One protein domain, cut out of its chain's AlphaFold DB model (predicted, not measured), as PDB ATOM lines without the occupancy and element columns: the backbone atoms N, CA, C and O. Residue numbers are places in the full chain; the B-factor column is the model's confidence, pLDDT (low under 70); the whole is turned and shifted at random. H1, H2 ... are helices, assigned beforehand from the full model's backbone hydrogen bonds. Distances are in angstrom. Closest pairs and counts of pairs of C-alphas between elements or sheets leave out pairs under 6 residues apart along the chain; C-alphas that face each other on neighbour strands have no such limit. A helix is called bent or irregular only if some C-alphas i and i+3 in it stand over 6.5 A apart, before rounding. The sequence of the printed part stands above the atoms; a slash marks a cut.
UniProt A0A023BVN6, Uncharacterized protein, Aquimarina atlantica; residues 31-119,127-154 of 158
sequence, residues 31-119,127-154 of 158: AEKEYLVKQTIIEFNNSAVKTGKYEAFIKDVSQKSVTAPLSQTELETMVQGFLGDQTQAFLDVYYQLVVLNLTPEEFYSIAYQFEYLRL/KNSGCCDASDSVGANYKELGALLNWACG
ATOM      1  N   ALA A  31     -31.177 -24.803  18.851       92.38
ATOM      2  CA  ALA A  31     -30.467 -24.147  17.754       92.38
ATOM      3  C   ALA A  31     -29.366 -25.035  17.143       92.38
ATOM      4  O   ALA A  31     -29.152 -25.025  15.932       92.38
ATOM      5  N   GLU A  32     -28.676 -25.823  17.969       92.69
ATOM      6  CA  GLU A  32     -27.668 -26.776  17.506       92.69
ATOM      7  C   GLU A  32     -28.304 -27.959  16.767       92.69
ATOM      8  O   GLU A  32     -27.833 -28.325  15.688       92.69
ATOM      9  N   LYS A  33     -29.421 -28.499  17.280       94.81
ATOM     10  CA  LYS A  33     -30.205 -29.528  16.575       94.81
ATOM     11  C   LYS A  33     -30.681 -29.021  15.209       94.81
ATOM     12  O   LYS A  33     -30.488 -29.693  14.198       94.81
ATOM     13  N   GLU A  34     -31.254 -27.818  15.164       96.81
ATOM     14  CA  GLU A  34     -31.720 -27.169  13.934       96.81
ATOM     15  C   GLU A  34     -30.592 -26.970  12.924       96.81
ATOM     16  O   GLU A  34     -30.745 -27.285  11.740       96.81
ATOM     17  N   TYR A  35     -29.439 -26.495  13.395       96.31
ATOM     18  CA  TYR A  35     -28.255 -26.337  12.564       96.31
ATOM     19  C   TYR A  35     -27.793 -27.674  11.972       96.31
ATOM     20  O   TYR A  35     -27.604 -27.762  10.758       96.31
ATOM     21  N   LEU A  36     -27.650 -28.718  12.793       96.88
ATOM     22  CA  LEU A  36     -27.147 -30.020  12.346       96.88
ATOM     23  C   LEU A  36     -28.114 -30.729  11.395       96.88
ATOM     24  O   LEU A  36     -27.671 -31.266  10.376       96.88
ATOM     25  N   VAL A  37     -29.425 -30.674  11.646       97.44
ATOM     26  CA  VAL A  37     -30.432 -31.199  10.709       97.44
ATOM     27  C   VAL A  37     -30.346 -30.466   9.371       97.44
ATOM     28  O   VAL A  37     -30.259 -31.106   8.320       97.44
ATOM     29  N   LYS A  38     -30.287 -29.128   9.387       97.88
ATOM     30  CA  LYS A  38     -30.157 -28.325   8.166       97.88
ATOM     31  C   LYS A  38     -28.901 -28.684   7.374       97.88
ATOM     32  O   LYS A  38     -28.991 -28.890   6.164       97.88
ATOM     33  N   GLN A  39     -27.739 -28.749   8.028       98.19
ATOM     34  CA  GLN A  39     -26.483 -29.100   7.356       98.19
ATOM     35  C   GLN A  39     -26.521 -30.524   6.804       98.19
ATOM     36  O   GLN A  39     -26.105 -30.744   5.669       98.19
ATOM     37  N   THR A  40     -27.101 -31.470   7.546       98.00
ATOM     38  CA  THR A  40     -27.261 -32.850   7.074       98.00
ATOM     39  C   THR A  40     -28.107 -32.912   5.807       98.00
ATOM     40  O   THR A  40     -27.710 -33.559   4.844       98.00
ATOM     41  N   ILE A  41     -29.227 -32.184   5.752       97.19
ATOM     42  CA  ILE A  41     -30.068 -32.096   4.549       97.19
ATOM     43  C   ILE A  41     -29.294 -31.491   3.366       97.19
ATOM     44  O   ILE A  41     -29.380 -31.994   2.243       97.19
ATOM     45  N   ILE A  42     -28.532 -30.416   3.594       97.62
ATOM     46  CA  ILE A  42     -27.731 -29.762   2.547       97.62
ATOM     47  C   ILE A  42     -26.694 -30.732   1.978       97.62
ATOM     48  O   ILE A  42     -26.618 -30.911   0.759       97.62
ATOM     49  N   GLU A  43     -25.922 -31.378   2.846       98.38
ATOM     50  CA  GLU A  43     -24.860 -32.282   2.417       98.38
ATOM     51  C   GLU A  43     -25.408 -33.582   1.832       98.38
ATOM     52  O   GLU A  43     -24.872 -34.076   0.841       98.38
ATOM     53  N   PHE A  44     -26.537 -34.085   2.330       97.12
ATOM     54  CA  PHE A  44     -27.247 -35.208   1.720       97.12
ATOM     55  C   PHE A  44     -27.681 -34.885   0.289       97.12
ATOM     56  O   PHE A  44     -27.452 -35.662  -0.641       97.12
ATOM     57  N   ASN A  45     -28.250 -33.697   0.080       96.00
ATOM     58  CA  ASN A  45     -28.632 -33.245  -1.249       96.00
ATOM     59  C   ASN A  45     -27.429 -33.165  -2.198       96.00
ATOM     60  O   ASN A  45     -27.534 -33.544  -3.365       96.00
ATOM     61  N   ASN A  46     -26.289 -32.672  -1.712       96.44
ATOM     62  CA  ASN A  46     -25.065 -32.547  -2.500       96.44
ATOM     63  C   ASN A  46     -24.408 -33.901  -2.791       96.44
ATOM     64  O   ASN A  46     -23.958 -34.127  -3.914       96.44
ATOM     65  N   SER A  47     -24.368 -34.788  -1.801       96.94
ATOM     66  CA  SER A  47     -23.660 -36.064  -1.874       96.94
ATOM     67  C   SER A  47     -24.473 -37.156  -2.561       96.94
ATOM     68  O   SER A  47     -23.929 -37.874  -3.404       96.94
ATOM     69  N   ALA A  48     -25.763 -37.270  -2.231       95.12
ATOM     70  CA  ALA A  48     -26.604 -38.409  -2.595       95.12
ATOM     71  C   ALA A  48     -27.679 -38.065  -3.635       95.12
ATOM     72  O   ALA A  48     -27.859 -38.805  -4.603       95.12
ATOM     73  N   VAL A  49     -28.403 -36.954  -3.456       93.00
ATOM     74  CA  VAL A  49     -29.562 -36.636  -4.312       93.00
ATOM     75  C   VAL A  49     -29.126 -36.120  -5.680       93.00
ATOM     76  O   VAL A  49     -29.485 -36.698  -6.703       93.00
ATOM     77  N   LYS A  50     -28.306 -35.064  -5.728       93.06
ATOM     78  CA  LYS A  50     -27.836 -34.461  -6.991       93.06
ATOM     79  C   LYS A  50     -26.968 -35.405  -7.824       93.06
ATOM     80  O   LYS A  50     -26.861 -35.223  -9.033       93.06
ATOM     81  N   THR A  51     -26.344 -36.390  -7.186       94.06
ATOM     82  CA  THR A  51     -25.485 -37.391  -7.835       94.06
ATOM     83  C   THR A  51     -26.253 -38.640  -8.274       94.06
ATOM     84  O   THR A  51     -25.666 -39.511  -8.910       94.06
ATOM     85  N   GLY A  52     -27.544 -38.756  -7.934       92.12
ATOM     86  CA  GLY A  52     -28.381 -39.914  -8.261       92.12
ATOM     87  C   GLY A  52     -28.137 -41.157  -7.396       92.12
ATOM     88  O   GLY A  52     -28.839 -42.153  -7.559       92.12
ATOM     89  N   LYS A  53     -27.190 -41.120  -6.449       94.00
ATOM     90  CA  LYS A  53     -26.887 -42.253  -5.554       94.00
ATOM     91  C   LYS A  53     -28.059 -42.600  -4.639       94.00
ATOM     92  O   LYS A  53     -28.295 -43.770  -4.369       94.00
ATOM     93  N   TYR A  54     -28.808 -41.590  -4.197       92.38
ATOM     94  CA  TYR A  54     -30.051 -41.780  -3.449       92.38
ATOM     95  C   TYR A  54     -31.078 -42.596  -4.252       92.38
ATOM     96  O   TYR A  54     -31.600 -43.587  -3.753       92.38
ATOM     97  N   GLU A  55     -31.329 -42.223  -5.510       90.12
ATOM     98  CA  GLU A  55     -32.293 -42.929  -6.365       90.12
ATOM     99  C   GLU A  55     -31.842 -44.368  -6.650       90.12
ATOM    100  O   GLU A  55     -32.658 -45.288  -6.603       90.12
ATOM    101  N   ALA A  56     -30.543 -44.569  -6.898       92.06
ATOM    102  CA  ALA A  56     -29.966 -45.895  -7.091       92.06
ATOM    103  C   ALA A  56     -30.151 -46.780  -5.852       92.06
ATOM    104  O   ALA A  56     -30.643 -47.898  -5.974       92.06
ATOM    105  N   PHE A  57     -29.850 -46.257  -4.660       93.44
ATOM    106  CA  PHE A  57     -30.020 -46.987  -3.406       93.44
ATOM    107  C   PHE A  57     -31.471 -47.406  -3.168       93.44
ATOM    108  O   PHE A  57     -31.740 -48.584  -2.942       93.44
ATOM    109  N   ILE A  58     -32.412 -46.461  -3.275       90.56
ATOM    110  CA  ILE A  58     -33.842 -46.745  -3.100       90.56
ATOM    111  C   ILE A  58     -34.294 -47.821  -4.085       90.56
ATOM    112  O   ILE A  58     -34.923 -48.798  -3.689       90.56
ATOM    113  N   LYS A  59     -33.914 -47.692  -5.360       89.62
ATOM    114  CA  LYS A  59     -34.244 -48.677  -6.390       89.62
ATOM    115  C   LYS A  59     -33.673 -50.058  -6.069       89.62
ATOM    116  O   LYS A  59     -34.391 -51.042  -6.231       89.62
ATOM    117  N   ASP A  60     -32.422 -50.142  -5.632       90.81
ATOM    118  CA  ASP A  60     -31.775 -51.416  -5.320       90.81
ATOM    119  C   ASP A  60     -32.457 -52.112  -4.138       90.81
ATOM    120  O   ASP A  60     -32.704 -53.321  -4.197       90.81
ATOM    121  N   VAL A  61     -32.818 -51.352  -3.095       90.25
ATOM    122  CA  VAL A  61     -33.584 -51.867  -1.948       90.25
ATOM    123  C   VAL A  61     -34.950 -52.368  -2.414       90.25
ATOM    124  O   VAL A  61     -35.277 -53.531  -2.174       90.25
ATOM    125  N   SER A  62     -35.716 -51.543  -3.142       87.25
ATOM    126  CA  SER A  62     -37.041 -51.930  -3.644       87.25
ATOM    127  C   SER A  62     -36.984 -53.154  -4.563       87.25
ATOM    128  O   SER A  62     -37.857 -54.009  -4.515       87.25
ATOM    129  N   GLN A  63     -35.986 -53.256  -5.444       87.62
ATOM    130  CA  GLN A  63     -35.900 -54.369  -6.393       87.62
ATOM    131  C   GLN A  63     -35.560 -55.690  -5.707       87.62
ATOM    132  O   GLN A  63     -36.121 -56.724  -6.071       87.62
ATOM    133  N   LYS A  64     -34.664 -55.671  -4.717       86.00
ATOM    134  CA  LYS A  64     -34.294 -56.880  -3.974       86.00
ATOM    135  C   LYS A  64     -35.422 -57.358  -3.060       86.00
ATOM    136  O   LYS A  64     -35.623 -58.566  -2.952       86.00
ATOM    137  N   SER A  65     -36.198 -56.438  -2.485       82.62
ATOM    138  CA  SER A  65     -37.327 -56.777  -1.611       82.62
ATOM    139  C   SER A  65     -38.548 -57.347  -2.350       82.62
ATOM    140  O   SER A  65     -39.378 -58.010  -1.730       82.62
ATOM    141  N   VAL A  66     -38.651 -57.168  -3.676       82.50
ATOM    142  CA  VAL A  66     -39.738 -57.745  -4.500       82.50
ATOM    143  C   VAL A  66     -39.696 -59.275  -4.530       82.50
ATOM    144  O   VAL A  66     -40.745 -59.917  -4.564       82.50
ATOM    145  N   THR A  67     -38.502 -59.872  -4.560       76.69
ATOM    146  CA  THR A  67     -38.351 -61.329  -4.713       76.69
ATOM    147  C   THR A  67     -38.373 -62.081  -3.387       76.69
ATOM    148  O   THR A  67     -38.877 -63.199  -3.328       76.69
ATOM    149  N   ALA A  68     -37.823 -61.478  -2.334       82.50
ATOM    150  CA  ALA A  68     -37.818 -61.997  -0.974       82.50
ATOM    151  C   ALA A  68     -37.538 -60.840  -0.000       82.50
ATOM    152  O   ALA A  68     -36.836 -59.902  -0.383       82.50
ATOM    153  N   PRO A  69     -38.028 -60.893   1.252       83.81
ATOM    154  CA  PRO A  69     -37.619 -59.938   2.275       83.81
ATOM    155  C   PRO A  69     -36.095 -59.940   2.435       83.81
ATOM    156  O   PRO A  69     -35.487 -61.008   2.508       83.81
ATOM    157  N   LEU A  70     -35.491 -58.753   2.501       86.50
ATOM    158  CA  LEU A  70     -34.064 -58.614   2.777       86.50
ATOM    159  C   LEU A  70     -33.765 -59.115   4.190       86.50
ATOM    160  O   LEU A  70     -34.446 -58.746   5.149       86.50
ATOM    161  N   SER A  71     -32.726 -59.934   4.331       90.00
ATOM    162  CA  SER A  71     -32.187 -60.228   5.654       90.00
ATOM    163  C   SER A  71     -31.530 -58.980   6.252       90.00
ATOM    164  O   SER A  71     -31.043 -58.102   5.535       90.00
ATOM    165  N   GLN A  72     -31.457 -58.926   7.584       87.62
ATOM    166  CA  GLN A  72     -30.821 -57.819   8.303       87.62
ATOM    167  C   GLN A  72     -29.376 -57.574   7.830       87.62
ATOM    168  O   GLN A  72     -28.969 -56.433   7.636       87.62
ATOM    169  N   THR A  73     -28.612 -58.641   7.582       90.62
ATOM    170  CA  THR A  73     -27.218 -58.554   7.123       90.62
ATOM    171  C   THR A  73     -27.095 -58.023   5.693       90.62
ATOM    172  O   THR A  73     -26.182 -57.251   5.396       90.62
ATOM    173  N   GLU A  74     -27.997 -58.419   4.791       90.94
ATOM    174  CA  GLU A  74     -28.008 -57.892   3.420       90.94
ATOM    175  C   GLU A  74     -28.306 -56.397   3.419       90.94
ATOM    176  O   GLU A  74     -27.609 -55.626   2.761       90.94
ATOM    177  N   LEU A  75     -29.299 -55.987   4.204       90.06
ATOM    178  CA  LEU A  75     -29.660 -54.590   4.365       90.06
ATOM    179  C   LEU A  75     -28.511 -53.770   4.962       90.06
ATOM    180  O   LEU A  75     -28.163 -52.724   4.425       90.06
ATOM    181  N   GLU A  76     -27.878 -54.259   6.032       92.06
ATOM    182  CA  GLU A  76     -26.704 -53.618   6.632       92.06
ATOM    183  C   GLU A  76     -25.578 -53.445   5.613       92.06
ATOM    184  O   GLU A  76     -24.982 -52.374   5.535       92.06
ATOM    185  N   THR A  77     -25.331 -54.457   4.782       93.56
ATOM    186  CA  THR A  77     -24.325 -54.378   3.716       93.56
ATOM    187  C   THR A  77     -24.673 -53.289   2.700       93.56
ATOM    188  O   THR A  77     -23.802 -52.524   2.290       93.56
ATOM    189  N   MET A  78     -25.946 -53.182   2.311       94.00
ATOM    190  CA  MET A  78     -26.408 -52.147   1.384       94.00
ATOM    191  C   MET A  78     -26.299 -50.744   1.984       94.00
ATOM    192  O   MET A  78     -25.848 -49.828   1.301       94.00
ATOM    193  N   VAL A  79     -26.669 -50.572   3.255       94.50
ATOM    194  CA  VAL A  79     -26.566 -49.285   3.959       94.50
ATOM    195  C   VAL A  79     -25.109 -48.864   4.129       94.50
ATOM    196  O   VAL A  79     -24.766 -47.713   3.866       94.50
ATOM    197  N   GLN A  80     -24.230 -49.788   4.516       94.31
ATOM    198  CA  GLN A  80     -22.800 -49.509   4.641       94.31
ATOM    199  C   GLN A  80     -22.176 -49.156   3.289       94.31
ATOM    200  O   GLN A  80     -21.393 -48.215   3.211       94.31
ATOM    201  N   GLY A  81     -22.566 -49.847   2.211       96.12
ATOM    202  CA  GLY A  81     -22.172 -49.474   0.851       96.12
ATOM    203  C   GLY A  81     -22.652 -48.071   0.482       96.12
ATOM    204  O   GLY A  81     -21.860 -47.243   0.037       96.12
ATOM    205  N   PHE A  82     -23.925 -47.766   0.756       96.25
ATOM    206  CA  PHE A  82     -24.491 -46.443   0.514       96.25
ATOM    207  C   PHE A  82     -23.719 -45.345   1.243       96.25
ATOM    208  O   PHE A  82     -23.360 -44.357   0.609       96.25
ATOM    209  N   LEU A  83     -23.446 -45.508   2.542       95.88
ATOM    210  CA  LEU A  83     -22.684 -44.541   3.335       95.88
ATOM    211  C   LEU A  83     -21.230 -44.432   2.853       95.88
ATOM    212  O   LEU A  83     -20.723 -43.323   2.711       95.88
ATOM    213  N   GLY A  84     -20.585 -45.557   2.532       96.00
ATOM    214  CA  GLY A  84     -19.210 -45.592   2.025       96.00
ATOM    215  C   GLY A  84     -19.012 -44.844   0.704       96.00
ATOM    216  O   GLY A  84     -17.927 -44.325   0.449       96.00
ATOM    217  N   ASP A  85     -20.066 -44.724  -0.102       95.81
ATOM    218  CA  ASP A  85     -20.042 -43.982  -1.361       95.81
ATOM    219  C   ASP A  85     -20.278 -42.471  -1.193       95.81
ATOM    220  O   ASP A  85     -20.200 -41.725  -2.178       95.81
ATOM    221  N   GLN A  86     -20.605 -41.985   0.007       97.38
ATOM    222  CA  GLN A  86     -20.909 -40.570   0.226       97.38
ATOM    223  C   GLN A  86     -19.658 -39.705   0.407       97.38
ATOM    224  O   GLN A  86     -18.553 -40.180   0.653       97.38
ATOM    225  N   THR A  87     -19.825 -38.392   0.251       97.81
ATOM    226  CA  THR A  87     -18.749 -37.434   0.507       97.81
ATOM    227  C   THR A  87     -18.405 -37.395   1.995       97.81
ATOM    228  O   THR A  87     -19.276 -37.541   2.852       97.81
ATOM    229  N   GLN A  88     -17.138 -37.103   2.310       97.94
ATOM    230  CA  GLN A  88     -16.706 -36.920   3.698       97.94
ATOM    231  C   GLN A  88     -17.519 -35.828   4.407       97.94
ATOM    232  O   GLN A  88     -17.920 -36.015   5.546       97.94
ATOM    233  N   ALA A  89     -17.836 -34.734   3.707       97.50
ATOM    234  CA  ALA A  89     -18.646 -33.646   4.255       97.50
ATOM    235  C   ALA A  89     -20.035 -34.117   4.716       97.50
ATOM    236  O   ALA A  89     -20.485 -33.713   5.785       97.50
ATOM    237  N   PHE A  90     -20.690 -35.003   3.954       98.12
ATOM    238  CA  PHE A  90     -21.948 -35.609   4.384       98.12
ATOM    239  C   PHE A  90     -21.753 -36.541   5.581       98.12
ATOM    240  O   PHE A  90     -22.516 -36.462   6.538       98.12
ATOM    241  N   LEU A  91     -20.728 -37.396   5.549       97.94
ATOM    242  CA  LEU A  91     -20.454 -38.332   6.640       97.94
ATOM    243  C   LEU A  91     -20.171 -37.606   7.962       97.94
ATOM    244  O   LEU A  91     -20.698 -38.003   9.000       97.94
ATOM    245  N   ASP A  92     -19.417 -36.508   7.920       97.69
ATOM    246  CA  ASP A  92     -19.070 -35.714   9.100       97.69
ATOM    247  C   ASP A  92     -20.315 -35.148   9.797       97.69
ATOM    248  O   ASP A  92     -20.413 -35.204  11.026       97.69
ATOM    249  N   VAL A  93     -21.276 -34.614   9.036       97.44
ATOM    250  CA  VAL A  93     -22.519 -34.068   9.609       97.44
ATOM    251  C   VAL A  93     -23.522 -35.166   9.966       97.44
ATOM    252  O   VAL A  93     -24.199 -35.054  10.985       97.44
ATOM    253  N   TYR A  94     -23.568 -36.261   9.200       96.69
ATOM    254  CA  TYR A  94     -24.412 -37.420   9.491       96.69
ATOM    255  C   TYR A  94     -24.049 -38.061  10.834       96.69
ATOM    256  O   TYR A  94     -24.927 -38.279  11.665       96.69
ATOM    257  N   TYR A  95     -22.766 -38.316  11.101       96.56
ATOM    258  CA  TYR A  95     -22.369 -38.920  12.377       96.56
ATOM    259  C   TYR A  95     -22.556 -37.973  13.565       96.56
ATOM    260  O   TYR A  95     -22.880 -38.435  14.657       96.56
ATOM    261  N   GLN A  96     -22.437 -36.657  13.365       95.75
ATOM    262  CA  GLN A  96     -22.832 -35.684  14.389       95.75
ATOM    263  C   GLN A  96     -24.336 -35.750  14.676       95.75
ATOM    264  O   GLN A  96     -24.726 -35.759  15.841       95.75
ATOM    265  N   LEU A  97     -25.173 -35.871  13.639       94.50
ATOM    266  CA  LEU A  97     -26.617 -36.051  13.791       94.50
ATOM    267  C   LEU A  97     -26.958 -37.340  14.563       94.50
ATOM    268  O   LEU A  97     -27.802 -37.301  15.452       94.50
ATOM    269  N   VAL A  98     -26.269 -38.451  14.277       94.12
ATOM    270  CA  VAL A  98     -26.431 -39.727  15.005       94.12
ATOM    271  C   VAL A  98     -26.108 -39.566  16.494       94.12
ATOM    272  O   VAL A  98     -26.829 -40.078  17.347       94.12
ATOM    273  N   VAL A  99     -25.063 -38.805  16.835       94.25
ATOM    274  CA  VAL A  99     -24.696 -38.537  18.238       94.25
ATOM    275  C   VAL A  99     -25.772 -37.733  18.975       94.25
ATOM    276  O   VAL A  99     -25.956 -37.937  20.176       94.25
ATOM    277  N   LEU A 100     -26.528 -36.872  18.278       90.44
ATOM    278  CA  LEU A 100     -27.664 -36.165  18.882       90.44
ATOM    279  C   LEU A 100     -28.786 -37.106  19.317       90.44
ATOM    280  O   LEU A 100     -29.600 -36.720  20.157       90.44
ATOM    281  N   ASN A 101     -28.832 -38.316  18.745       90.88
ATOM    282  CA  ASN A 101     -29.793 -39.356  19.080       90.88
ATOM    283  C   ASN A 101     -31.250 -38.859  18.992       90.88
ATOM    284  O   ASN A 101     -32.077 -39.195  19.842       90.88
ATOM    285  N   LEU A 102     -31.553 -38.047  17.970       91.25
ATOM    286  CA  LEU A 102     -32.897 -37.515  17.746       91.25
ATOM    287  C   LEU A 102     -33.897 -38.654  17.543       91.25
ATOM    288  O   LEU A 102     -33.577 -39.695  16.949       91.25
ATOM    289  N   THR A 103     -35.126 -38.457  18.011       91.75
ATOM    290  CA  THR A 103     -36.226 -39.301  17.538       91.75
ATOM    291  C   THR A 103     -36.582 -38.931  16.091       91.75
ATOM    292  O   THR A 103     -36.314 -37.801  15.660       91.75
ATOM    293  N   PRO A 104     -37.182 -39.846  15.311       90.31
ATOM    294  CA  PRO A 104     -37.690 -39.510  13.982       90.31
ATOM    295  C   PRO A 104     -38.639 -38.303  13.999       90.31
ATOM    296  O   PRO A 104     -38.535 -37.431  13.144       90.31
ATOM    297  N   GLU A 105     -39.505 -38.195  15.009       91.44
ATOM    298  CA  GLU A 105     -40.458 -37.090  15.164       91.44
ATOM    299  C   GLU A 105     -39.748 -35.754  15.414       91.44
ATOM    300  O   GLU A 105     -40.100 -34.744  14.802       91.44
ATOM    301  N   GLU A 106     -38.716 -35.740  16.268       93.25
ATOM    302  CA  GLU A 106     -37.874 -34.555  16.471       93.25
ATOM    303  C   GLU A 106     -37.173 -34.148  15.172       93.25
ATOM    304  O   GLU A 106     -37.164 -32.968  14.811       93.25
ATOM    305  N   PHE A 107     -36.612 -35.123  14.448       94.56
ATOM    306  CA  PHE A 107     -35.981 -34.874  13.158       94.56
ATOM    307  C   PHE A 107     -36.976 -34.257  12.171       94.56
ATOM    308  O   PHE A 107     -36.670 -33.222  11.584       94.56
ATOM    309  N   TYR A 108     -38.172 -34.834  12.013       93.06
ATOM    310  CA  TYR A 108     -39.182 -34.325  11.085       93.06
ATOM    311  C   TYR A 108     -39.684 -32.934  11.470       93.06
ATOM    312  O   TYR A 108     -39.805 -32.076  10.597       93.06
ATOM    313  N   SER A 109     -39.917 -32.683  12.761       93.75
ATOM    314  CA  SER A 109     -40.338 -31.370  13.260       93.75
ATOM    315  C   SER A 109     -39.345 -30.270  12.871       93.75
ATOM    316  O   SER A 109     -39.739 -29.199  12.405       93.75
ATOM    317  N   ILE A 110     -38.046 -30.556  12.988       95.81
ATOM    318  CA  ILE A 110     -36.982 -29.635  12.587       95.81
ATOM    319  C   ILE A 110     -36.855 -29.571  11.059       95.81
ATOM    320  O   ILE A 110     -36.797 -28.485  10.485       95.81
ATOM    321  N   ALA A 111     -36.832 -30.719  10.381       94.56
ATOM    322  CA  ALA A 111     -36.649 -30.810   8.935       94.56
ATOM    323  C   ALA A 111     -37.770 -30.106   8.155       94.56
ATOM    324  O   ALA A 111     -37.504 -29.528   7.101       94.56
ATOM    325  N   TYR A 112     -38.994 -30.066   8.694       92.81
ATOM    326  CA  TYR A 112     -40.125 -29.338   8.112       92.81
ATOM    327  C   TYR A 112     -39.860 -27.829   7.987       92.81
ATOM    328  O   TYR A 112     -40.305 -27.189   7.032       92.81
ATOM    329  N   GLN A 113     -39.057 -27.245   8.886       94.56
ATOM    330  CA  GLN A 113     -38.621 -25.845   8.765       94.56
ATOM    331  C   GLN A 113     -37.740 -25.613   7.522       94.56
ATOM    332  O   GLN A 113     -37.600 -24.488   7.036       94.56
ATOM    333  N   PHE A 114     -37.147 -26.682   6.991       94.81
ATOM    334  CA  PHE A 114     -36.229 -26.675   5.860       94.81
ATOM    335  C   PHE A 114     -36.804 -27.359   4.618       94.81
ATOM    336  O   PHE A 114     -36.057 -27.737   3.721       94.81
ATOM    337  N   GLU A 115     -38.128 -27.459   4.515       90.50
ATOM    338  CA  GLU A 115     -38.821 -28.119   3.405       90.50
ATOM    339  C   GLU A 115     -38.453 -27.547   2.023       90.50
ATOM    340  O   GLU A 115     -38.406 -28.262   1.026       90.50
ATOM    341  N   TYR A 116     -38.093 -26.260   1.959       90.81
ATOM    342  CA  TYR A 116     -37.590 -25.614   0.741       90.81
ATOM    343  C   TYR A 116     -36.270 -26.216   0.217       90.81
ATOM    344  O   TYR A 116     -35.910 -25.986  -0.937       90.81
ATOM    345  N   LEU A 117     -35.536 -26.960   1.052       93.44
ATOM    346  CA  LEU A 117     -34.344 -27.712   0.664       93.44
ATOM    347  C   LEU A 117     -34.681 -29.090   0.100       93.44
ATOM    348  O   LEU A 117     -33.786 -29.737  -0.447       93.44
ATOM    349  N   ARG A 118     -35.926 -29.569   0.219       90.25
ATOM    350  CA  ARG A 118     -36.312 -30.853  -0.359       90.25
ATOM    351  C   ARG A 118     -36.254 -30.735  -1.869       90.25
ATOM    352  O   ARG A 118     -37.058 -30.056  -2.509       90.25
ATOM    353  N   LEU A 119     -35.272 -31.402  -2.458       84.56
ATOM    354  CA  LEU A 119     -35.208 -31.515  -3.899       84.56
ATOM    355  C   LEU A 119     -36.329 -32.465  -4.299       84.56
ATOM    356  O   LEU A 119     -36.263 -33.648  -3.987       84.56
ATOM    357  N   LYS A 127     -46.132 -44.667  -8.764       45.47
ATOM    358  CA  LYS A 127     -46.207 -45.146  -7.364       45.47
ATOM    359  C   LYS A 127     -45.066 -44.681  -6.437       45.47
ATOM    360  O   LYS A 127     -44.000 -45.283  -6.391       45.47
ATOM    361  N   ASN A 128     -45.380 -43.702  -5.582       57.34
ATOM    362  CA  ASN A 128     -44.588 -43.306  -4.405       57.34
ATOM    363  C   ASN A 128     -44.394 -44.433  -3.366       57.34
ATOM    364  O   ASN A 128     -43.622 -44.244  -2.434       57.34
ATOM    365  N   SER A 129     -45.059 -45.590  -3.505       62.44
ATOM    366  CA  SER A 129     -44.963 -46.684  -2.527       62.44
ATOM    367  C   SER A 129     -43.539 -47.231  -2.408       62.44
ATOM    368  O   SER A 129     -43.029 -47.357  -1.309       62.44
ATOM    369  N   GLY A 130     -42.839 -47.435  -3.531       74.81
ATOM    370  CA  GLY A 130     -41.511 -48.061  -3.509       74.81
ATOM    371  C   GLY A 130     -40.433 -47.245  -2.788       74.81
ATOM    372  O   GLY A 130     -39.505 -47.840  -2.251       74.81
ATOM    373  N   CYS A 131     -40.559 -45.910  -2.761       82.50
ATOM    374  CA  CYS A 131     -39.622 -45.042  -2.044       82.50
ATOM    375  C   CYS A 131     -39.796 -45.196  -0.536       82.50
ATOM    376  O   CYS A 131     -38.823 -45.529   0.130       82.50
ATOM    377  N   CYS A 132     -41.033 -45.039  -0.046       84.25
ATOM    378  CA  CYS A 132     -41.375 -45.180   1.371       84.25
ATOM    379  C   CYS A 132     -41.060 -46.582   1.889       84.25
ATOM    380  O   CYS A 132     -40.363 -46.733   2.883       84.25
ATOM    381  N   ASP A 133     -41.462 -47.613   1.140       84.06
ATOM    382  CA  ASP A 133     -41.204 -49.004   1.513       84.06
ATOM    383  C   ASP A 133     -39.692 -49.271   1.648       84.06
ATOM    384  O   ASP A 133     -39.247 -49.974   2.557       84.06
ATOM    385  N   ALA A 134     -38.874 -48.707   0.750       83.56
ATOM    386  CA  ALA A 134     -37.423 -48.866   0.781       83.56
ATOM    387  C   ALA A 134     -36.754 -48.071   1.905       83.56
ATOM    388  O   ALA A 134     -35.815 -48.579   2.518       83.56
ATOM    389  N   SER A 135     -37.203 -46.846   2.186       82.31
ATOM    390  CA  SER A 135     -36.668 -46.042   3.286       82.31
ATOM    391  C   SER A 135     -37.051 -46.610   4.652       82.31
ATOM    392  O   SER A 135     -36.194 -46.663   5.532       82.31
ATOM    393  N   ASP A 136     -38.266 -47.138   4.805       84.56
ATOM    394  CA  ASP A 136     -38.700 -47.843   6.018       84.56
ATOM    395  C   ASP A 136     -37.940 -49.159   6.218       84.56
ATOM    396  O   ASP A 136     -37.643 -49.568   7.344       84.56
ATOM    397  N   SER A 137     -37.541 -49.800   5.115       84.44
ATOM    398  CA  SER A 137     -36.761 -51.038   5.151       84.44
ATOM    399  C   SER A 137     -35.361 -50.860   5.733       84.44
ATOM    400  O   SER A 137     -34.787 -51.862   6.125       84.44
ATOM    401  N   VAL A 138     -34.803 -49.641   5.822       83.25
ATOM    402  CA  VAL A 138     -33.440 -49.364   6.341       83.25
ATOM    403  C   VAL A 138     -33.263 -49.734   7.824       83.25
ATOM    404  O   VAL A 138     -32.138 -49.937   8.291       83.25
ATOM    405  N   GLY A 139     -34.369 -49.975   8.533       68.69
ATOM    406  CA  GLY A 139     -34.379 -50.654   9.824       68.69
ATOM    407  C   GLY A 139     -33.970 -49.776  11.011       68.69
ATOM    408  O   GLY A 139     -33.461 -48.665  10.875       68.69
ATOM    409  N   ALA A 140     -34.187 -50.305  12.221       70.38
ATOM    410  CA  ALA A 140     -34.014 -49.565  13.477       70.38
ATOM    411  C   ALA A 140     -32.557 -49.155  13.774       70.38
ATOM    412  O   ALA A 140     -32.328 -48.173  14.478       70.38
ATOM    413  N   ASN A 141     -31.577 -49.885  13.229       80.69
ATOM    414  CA  ASN A 141     -30.150 -49.634  13.467       80.69
ATOM    415  C   ASN A 141     -29.630 -48.367  12.766       80.69
ATOM    416  O   ASN A 141     -28.563 -47.876  13.122       80.69
ATOM    417  N   TYR A 142     -30.373 -47.837  11.791       88.44
ATOM    418  CA  TYR A 142     -30.007 -46.640  11.032       88.44
ATOM    419  C   TYR A 142     -31.158 -45.633  11.018       88.44
ATOM    420  O   TYR A 142     -31.479 -45.056   9.980       88.44
ATOM    421  N   LYS A 143     -31.801 -45.430  12.173       89.88
ATOM    422  CA  LYS A 143     -33.006 -44.603  12.313       89.88
ATOM    423  C   LYS A 143     -32.852 -43.181  11.754       89.88
ATOM    424  O   LYS A 143     -33.776 -42.692  11.114       89.88
ATOM    425  N   GLU A 144     -31.695 -42.532  11.912       92.56
ATOM    426  CA  GLU A 144     -31.443 -41.180  11.391       92.56
ATOM    427  C   GLU A 144     -31.345 -41.177   9.866       92.56
ATOM    428  O   GLU A 144     -31.847 -40.266   9.207       92.56
ATOM    429  N   LEU A 145     -30.722 -42.213   9.296       93.44
ATOM    430  CA  LEU A 145     -30.667 -42.378   7.849       93.44
ATOM    431  C   LEU A 145     -32.061 -42.698   7.301       93.44
ATOM    432  O   LEU A 145     -32.465 -42.098   6.313       93.44
ATOM    433  N   GLY A 146     -32.810 -43.585   7.961       91.94
ATOM    434  CA  GLY A 146     -34.201 -43.884   7.625       91.94
ATOM    435  C   GLY A 146     -35.070 -42.626   7.630       91.94
ATOM    436  O   GLY A 146     -35.739 -42.346   6.640       91.94
ATOM    437  N   ALA A 147     -34.985 -41.803   8.679       91.94
ATOM    438  CA  ALA A 147     -35.707 -40.535   8.772       91.94
ATOM    439  C   ALA A 147     -35.312 -39.546   7.660       91.94
ATOM    440  O   ALA A 147     -36.172 -38.931   7.031       91.94
ATOM    441  N   LEU A 148     -34.018 -39.428   7.352       93.38
ATOM    442  CA  LEU A 148     -33.530 -38.584   6.262       93.38
ATOM    443  C   LEU A 148     -34.039 -39.054   4.889       93.38
ATOM    444  O   LEU A 148     -34.477 -38.235   4.077       93.38
ATOM    445  N   LEU A 149     -34.019 -40.365   4.636       91.94
ATOM    446  CA  LEU A 149     -34.527 -40.967   3.401       91.94
ATOM    447  C   LEU A 149     -36.048 -40.811   3.284       91.94
ATOM    448  O   LEU A 149     -36.530 -40.433   2.218       91.94
ATOM    449  N   ASN A 150     -36.789 -41.020   4.374       89.75
ATOM    450  CA  ASN A 150     -38.235 -40.807   4.440       89.75
ATOM    451  C   ASN A 150     -38.606 -39.345   4.186       89.75
ATOM    452  O   ASN A 150     -39.522 -39.065   3.411       89.75
ATOM    453  N   TRP A 151     -37.863 -38.399   4.769       90.31
ATOM    454  CA  TRP A 151     -38.049 -36.976   4.490       90.31
ATOM    455  C   TRP A 151     -37.798 -36.657   3.010       90.31
ATOM    456  O   TRP A 151     -38.620 -35.982   2.385       90.31
ATOM    457  N   ALA A 152     -36.724 -37.199   2.427       89.94
ATOM    458  CA  ALA A 152     -36.399 -37.018   1.013       89.94
ATOM    459  C   ALA A 152     -37.459 -37.635   0.079       89.94
ATOM    460  O   ALA A 152     -37.813 -37.019  -0.927       89.94
ATOM    461  N   CYS A 153     -38.007 -38.801   0.437       86.44
ATOM    462  CA  CYS A 153     -39.119 -39.440  -0.272       86.44
ATOM    463  C   CYS A 153     -40.467 -38.717  -0.055       86.44
ATOM    464  O   CYS A 153     -41.411 -38.937  -0.813       86.44
ATOM    465  N   GLY A 154     -40.583 -37.874   0.977       85.81
ATOM    466  CA  GLY A 154     -41.845 -37.253   1.384       85.81
ATOM    467  C   GLY A 154     -42.833 -38.216   2.049       85.81
ATOM    468  O   GLY A 154     -44.035 -37.990   1.967       85.81
TER     469      GLY A 154
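AT A GLANCE: This is residues 31 to 119 and 127 to 154 of the 158 residues of an uncharacterized protein of Aquimarina atlantica (UniProt A0A023BVN6). Two pairs of helices, H1 with H4 and H2 with H3, make the arms of a V, and H7 lies in its opening, between H5 on the H1 side and H6 on the H2 side. The printed part has 117 residues, with seven named helices, H1 to H7 in order, and no named strand: all helix. It is compact, with a radius of gyration of the C-alphas of 13.5 A, and elongated, spanning 44 by 27 by 27 A.

HOW THE PARTS SIT: H1, residues 31 to 49, and H2, residues 53 to 67, only just touch, with 3 pairs of C-alphas within 8 A, and only at the corner. H3, residues 72 to 84, forms a hairpin with H2, at a shallow tilt of 14 degrees; their closest C-alphas, of Phe 57 and Phe 82, are 6.8 A apart. H4, residues 88 to 100, touches H1, opposite ways at a steep tilt of 38 degrees, the C-alphas of Glu 43 and Phe 90 being closest at 4.8 A. H5, residues 104 to 112, touches residues 33 to 38 of H1, closest at the C-alphas of Glu 34 and Ile 110, 6.0 A. H6, residues 129 to 136, touches residues 58 to 62 of H2, closest at the C-alphas of Ser 62 and Ala 134, 5.4 A. H7, residues 140 to 153, touches H5, with the C-alphas of Pro 104 and Ala 147 closest at 5.7 A. H7 and H6 form a hairpin at 34 degrees, a shallow tilt only just short of steep; their closest C-alphas, of Ser 135 and Gly 146, are 5.4 A apart. H3, H4, H5 and H6 have every O i to N i+4 pair within hydrogen-bond range; H1 has 14 of 15, H2 10 of 11 and H7 8 of 10.

IN THESE COORDINATES: H1 runs 25.4 A from C-alpha 31 at (-30.467, -24.147, 17.754), and H2 22.3 A. H4 runs 18.7 A, H3 18.0 A. H7 is irregular, with C-alphas 141 and 144 8.8 A apart, and ends at C-alpha 153 at (-39.119, -39.440, -0.272).

THE WHOLE: The C-alphas of Ala 31 and Thr 67, the two farthest apart, are 44.2 A apart. Residues 120 to 126 are not printed, and C-alphas 119 and 127 are 17.9 A apart across this cut. The links that are printed whole are tight. Residues 127 to 129 and 139 have pLDDT under 70.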